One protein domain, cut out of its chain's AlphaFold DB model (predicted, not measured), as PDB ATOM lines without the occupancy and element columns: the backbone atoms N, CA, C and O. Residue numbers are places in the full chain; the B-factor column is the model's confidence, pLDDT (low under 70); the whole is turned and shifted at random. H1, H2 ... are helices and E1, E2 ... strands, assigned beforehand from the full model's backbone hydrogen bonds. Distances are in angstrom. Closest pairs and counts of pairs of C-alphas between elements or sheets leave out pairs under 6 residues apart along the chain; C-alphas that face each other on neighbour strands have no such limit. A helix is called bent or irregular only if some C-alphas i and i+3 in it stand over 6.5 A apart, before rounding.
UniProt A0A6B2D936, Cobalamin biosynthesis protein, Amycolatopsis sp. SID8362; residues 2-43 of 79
ATOM      1  N   SER A   2       9.021  12.411  31.202       71.44
ATOM      2  CA  SER A   2       8.940  13.482  32.205       71.44
ATOM      3  C   SER A   2      10.120  14.439  32.007       71.44
ATOM      4  O   SER A   2      11.259  13.965  31.997       71.44
ATOM      5  N   PRO A   3       9.897  15.763  31.902       74.38
ATOM      6  CA  PRO A   3      10.977  16.742  31.748       74.38
ATOM      7  C   PRO A   3      12.031  16.663  32.859       74.38
ATOM      8  O   PRO A   3      13.191  17.003  32.655       74.38
ATOM      9  N   ASN A   4      11.630  16.179  34.039       83.19
ATOM     10  CA  ASN A   4      12.479  16.121  35.223       83.19
ATOM     11  C   ASN A   4      13.195  14.772  35.405       83.19
ATOM     12  O   ASN A   4      14.036  14.662  36.299       83.19
ATOM     13  N   ALA A   5      12.889  13.755  34.590       84.75
ATOM     14  CA  ALA A   5      13.452  12.411  34.759       84.75
ATOM     15  C   ALA A   5      14.965  12.358  34.494       84.75
ATOM     16  O   ALA A   5      15.683  11.647  35.198       84.75
ATOM     17  N   GLY A   6      15.470  13.183  33.569       90.50
ATOM     18  CA  GLY A   6      16.864  13.123  33.119       90.50
ATOM     19  C   GLY A   6      17.907  13.282  34.231       90.50
ATOM     20  O   GLY A   6      18.967  12.670  34.162       90.50
ATOM     21  N   ARG A   7      17.619  14.042  35.302       92.81
ATOM     22  CA  ARG A   7      18.555  14.169  36.438       92.81
ATOM     23  C   ARG A   7      18.715  12.861  37.210       92.81
ATOM     24  O   ARG A   7      19.831  12.503  37.572       92.81
ATOM     25  N   VAL A   8      17.606  12.166  37.461       93.12
ATOM     26  CA  VAL A   8      17.622  10.884  38.175       93.12
ATOM     27  C   VAL A   8      18.254   9.812  37.292       93.12
ATOM     28  O   VAL A   8      19.122   9.078  37.755       93.12
ATOM     29  N   GLU A   9      17.896   9.779  36.008       94.56
ATOM     30  CA  GLU A   9      18.469   8.846  35.033       94.56
ATOM     31  C   GLU A   9      19.987   9.017  34.896       94.56
ATOM     32  O   GLU A   9      20.713   8.031  34.981       94.56
ATOM     33  N   ALA A  10      20.489  10.251  34.776       95.06
ATOM     34  CA  ALA A  10      21.926  10.518  34.686       95.06
ATOM     35  C   ALA A  10      22.688  10.112  35.957       95.06
ATOM     36  O   ALA A  10      23.774   9.538  35.862       95.06
ATOM     37  N   ALA A  11      22.123  10.375  37.140       95.56
ATOM     38  CA  ALA A  11      22.739   9.993  38.409       95.56
ATOM     39  C   ALA A  11      22.849   8.466  38.552       95.56
ATOM     40  O   ALA A  11      23.909   7.955  38.909       95.56
ATOM     41  N   PHE A  12      21.779   7.736  38.226       96.75
ATOM     42  CA  PHE A  12      21.774   6.272  38.263       96.75
ATOM     43  C   PHE A  12      22.693   5.672  37.203       96.75
ATOM     44  O   PHE A  12      23.436   4.740  37.499       96.75
ATOM     45  N   ALA A  13      22.678   6.219  35.988       97.06
ATOM     46  CA  ALA A  13      23.544   5.772  34.908       97.06
ATOM     47  C   ALA A  13      25.028   5.949  35.264       97.06
ATOM     48  O   ALA A  13      25.818   5.030  35.067       97.06
ATOM     49  N   GLY A  14      25.389   7.082  35.876       96.56
ATOM     50  CA  GLY A  14      26.734   7.312  36.399       96.56
ATOM     51  C   GLY A  14      27.109   6.352  37.531       96.56
ATOM     52  O   GLY A  14      28.165   5.735  37.477       96.56
ATOM     53  N   ALA A  15      26.234   6.179  38.525       96.88
ATOM     54  CA  ALA A  15      26.496   5.308  39.676       96.88
ATOM     55  C   ALA A  15      26.607   3.818  39.312       96.88
ATOM     56  O   ALA A  15      27.287   3.063  40.002       96.88
ATOM     57  N   LEU A  16      25.916   3.389  38.254       97.38
ATOM     58  CA  LEU A  16      25.926   2.009  37.772       97.38
ATOM     59  C   LEU A  16      26.900   1.781  36.605       97.38
ATOM     60  O   LEU A  16      26.958   0.659  36.105       97.38
ATOM     61  N   GLU A  17      27.632   2.816  36.177       97.06
ATOM     62  CA  GLU A  17      28.571   2.787  35.043       97.06
ATOM     63  C   GLU A  17      27.940   2.220  33.756       97.06
ATOM     64  O   GLU A  17      28.502   1.380  33.039       97.06
ATOM     65  N   ILE A  18      26.728   2.698  33.465       97.69
ATOM     66  CA  ILE A  18      25.980   2.378  32.251       97.69
ATOM     67  C   ILE A  18      25.589   3.631  31.481       97.69
ATOM     68  O   ILE A  18      25.587   4.749  31.995       97.69
ATOM     69  N   ARG A  19      25.189   3.420  30.226       95.88
ATOM     70  CA  ARG A  19      24.576   4.450  29.387       95.88
ATOM     71  C   ARG A  19      23.098   4.165  29.167       95.88
ATOM     72  O   ARG A  19      22.740   3.053  28.791       95.88
ATOM     73  N   VAL A  20      22.253   5.171  29.352       94.19
ATOM     74  CA  VAL A  20      20.802   5.098  29.104       94.19
ATOM     75  C   VAL A  20      20.369   6.195  28.137       94.19
ATOM     76  O   VAL A  20      21.077   7.183  27.976       94.19
ATOM     77  N   GLY A  21      19.219   6.027  27.485       92.88
ATOM     78  CA  GLY A  21      18.726   6.947  26.457       92.88
ATOM     79  C   GLY A  21      19.038   6.463  25.041       92.88
ATOM     80  O   GLY A  21      19.043   5.262  24.777       92.88
ATOM     81  N   GLY A  22      19.270   7.396  24.117       93.25
ATOM     82  CA  GLY A  22      19.331   7.097  22.687       93.25
ATOM     83  C   GLY A  22      17.960   6.721  22.120       93.25
ATOM     84  O   GLY A  22      16.915   7.138  22.634       93.25
ATOM     85  N   ARG A  23      17.968   5.917  21.055       93.62
ATOM     86  CA  ARG A  23      16.760   5.481  20.353       93.62
ATOM     87  C   ARG A  23      15.871   4.626  21.256       93.62
ATOM     88  O   ARG A  23      16.152   3.455  21.494       93.62
ATOM     89  N   THR A  24      14.767   5.207  21.714       90.88
ATOM     90  CA  THR A  24      13.827   4.582  22.648       90.88
ATOM     91  C   THR A  24      12.481   4.356  21.972       90.88
ATOM     92  O   THR A  24      11.888   5.282  21.417       90.88
ATOM     93  N   VAL A  25      11.990   3.118  22.013       93.38
ATOM     94  CA  VAL A  25      10.720   2.727  21.388       93.38
ATOM     95  C   VAL A  25       9.594   2.805  22.413       93.38
ATOM     96  O   VAL A  25       9.639   2.143  23.448       93.38
ATOM     97  N   TYR A  26       8.567   3.588  22.104       89.94
ATOM     98  CA  TYR A  26       7.327   3.685  22.864       89.94
ATOM     99  C   TYR A  26       6.141   3.185  22.026       89.94
ATOM    100  O   TYR A  26       6.233   3.135  20.798       89.94
ATOM    101  N   PRO A  27       4.983   2.887  22.650       94.19
ATOM    102  CA  PRO A  27       3.778   2.505  21.906       94.19
ATOM    103  C   PRO A  27       3.329   3.543  20.863       94.19
ATOM    104  O   PRO A  27       2.718   3.188  19.864       94.19
ATOM    105  N   HIS A  28       3.642   4.822  21.088       93.31
ATOM    106  CA  HIS A  28       3.280   5.944  20.215       93.31
ATOM    107  C   HIS A  28       4.400   6.359  19.245       93.31
ATOM    108  O   HIS A  28       4.298   7.405  18.610       93.31
ATOM    109  N   GLY A  29       5.473   5.572  19.134       95.06
ATOM    110  CA  GLY A  29       6.567   5.827  18.201       95.06
ATOM    111  C   GLY A  29       7.941   5.812  18.852       95.06
ATOM    112  O   GLY A  29       8.116   5.454  20.015       95.06
ATOM    113  N   VAL A  30       8.943   6.188  18.064       96.06
ATOM    114  CA  VAL A  30      10.340   6.204  18.495       96.06
ATOM    115  C   VAL A  30      10.748   7.620  18.876       96.06
ATOM    116  O   VAL A  30      10.490   8.558  18.127       96.06
ATOM    117  N   ALA A  31      11.411   7.760  20.020       92.44
ATOM    118  CA  ALA A  31      12.015   9.007  20.466       92.44
ATOM    119  C   ALA A  31      13.540   8.863  20.528       92.44
ATOM    120  O   ALA A  31      14.052   7.871  21.044       92.44
ATOM    121  N   GLU A  32      14.262   9.869  20.040       93.75
ATOM    122  CA  GLU A  32      15.711   9.972  20.209       93.75
ATOM    123  C   GLU A  32      15.995  10.772  21.487       93.75
ATOM    124  O   GLU A  32      15.799  11.988  21.535       93.75
ATOM    125  N   LEU A  33      16.385  10.074  22.556       91.38
ATOM    126  CA  LEU A  33      16.704  10.683  23.846       91.38
ATOM    127  C   LEU A  33      18.209  10.975  23.953       91.38
ATOM    128  O   LEU A  33      19.015  10.229  23.390       91.38
ATOM    129  N   PRO A  34      18.625  12.000  24.720       92.00
ATOM    130  CA  PRO A  34      20.029  12.181  25.063       92.00
ATOM    131  C   PRO A  34      20.594  10.920  25.718       92.00
ATOM    132  O   PRO A  34      19.929  10.299  26.547       92.00
ATOM    133  N   VAL A  35      21.821  10.552  25.359       94.75
ATOM    134  CA  VAL A  35      22.531   9.472  26.050       94.75
ATOM    135  C   VAL A  35      23.097  10.026  27.355       94.75
ATOM    136  O   VAL A  35      23.827  11.016  27.347       94.75
ATOM    137  N   LEU A  36      22.756   9.389  28.470       94.75
ATOM    138  CA  LEU A  36      23.161   9.773  29.819       94.75
ATOM    139  C   LEU A  36      24.061   8.697  30.428       94.75
ATOM    140  O   LEU A  36      23.800   7.507  30.259       94.75
ATOM    141  N   GLY A  37      25.076   9.122  31.181       95.12
ATOM    142  CA  GLY A  37      26.045   8.233  31.826       95.12
ATOM    143  C   GLY A  37      27.210   7.823  30.921       95.12
ATOM    144  O   GLY A  37      27.370   8.308  29.801       95.12
ATOM    145  N   VAL A  38      28.050   6.929  31.436       92.62
ATOM    146  CA  VAL A  38      29.247   6.393  30.772       92.62
ATOM    147  C   VAL A  38      29.334   4.895  31.035       92.62
ATOM    148  O   VAL A  38      28.805   4.424  32.031       92.62
ATOM    149  N   GLY A  39      30.002   4.148  30.155       93.56
ATOM    150  CA  GLY A  39      30.181   2.703  30.307       93.56
ATOM    151  C   GLY A  39      29.352   1.879  29.325       93.56
ATOM    152  O   GLY A  39      29.123   2.292  28.183       93.56
ATOM    153  N   ARG A  40      28.961   0.669  29.732       94.06
ATOM    154  CA  ARG A  40      28.324  -0.311  28.835       94.06
ATOM    155  C   ARG A  40      26.822  -0.070  28.677       94.06
ATOM    156  O   ARG A  40      26.210   0.687  29.428       94.06
ATOM    157  N   ASN A  41      26.217  -0.727  27.690       94.94
ATOM    158  CA  ASN A  41      24.758  -0.772  27.610       94.94
ATOM    159  C   ASN A  41      24.204  -1.608  28.777       94.94
ATOM    160  O   ASN A  41      24.825  -2.609  29.149       94.94
ATOM    161  N   PRO A  42      23.060  -1.212  29.355       95.38
ATOM    162  CA  PRO A  42      22.454  -1.935  30.454       95.38
ATOM    163  C   PRO A  42      21.984  -3.321  30.016       95.38
ATOM    164  O   PRO A  42      21.546  -3.543  28.889       95.38
ATOM    165  N   ASP A  43      22.038  -4.235  30.971       95.38
ATOM    166  CA  ASP A  43      21.435  -5.564  30.932       95.38
ATOM    167  C   ASP A  43      20.410  -5.700  32.074       95.38
ATOM    168  O   ASP A  43      20.314  -4.828  32.946       95.38
TER     169      ASP A  43
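This is residues 2 to 43 of the 79 residues of the protein "Cobalamin biosynthesis protein" of Amycolatopsis sp. SID8362 (UniProt A0A6B2D936). One helix, H1, packs with its later part on the open end of a long, bent two-stranded hairpin, E1 and E2, whose turn lies far from that end. The printed part has 42 residues, in the order H1, E1, E2; the sheet is antiparallel and the class mixed, helices and strands. It is only just compact, close to loose, with a radius of gyration of the C-alphas of 10.6 A and spans of 30 by 22 by 14 A.

H1, residues 5 to 15, has every O i to N i+4 pair within hydrogen-bond range. Its closest C-alphas to E1, residues 19 to 26, are Ala 13 and Arg 19, 5.8 A apart. To E2, residues 29 to 37, they are Ala 13 and Gly 37, 4.7 A. E1 and E2 form a hairpin, antiparallel at 171 degrees; N 20 and O 36 are 2.9 A apart, N 26 and O 29 2.8 A, both within hydrogen-bond range. E1 bends by 70 degrees at residue 23, E2 by 50 degrees at residue 34.

H1 begins at C-alpha 5 (13.452, 12.411, 34.759) and is 15.6 A long. E1 measures 18.5 A. E2 measures 23.9 A and ends at C-alpha 37 (26.045, 8.233, 31.826).

The C-alphas farthest apart, Ala 15 and His 28, are 30.3 A apart. The printed part has no cut, both links are tight, and no printed residue is under 70 in pLDDT.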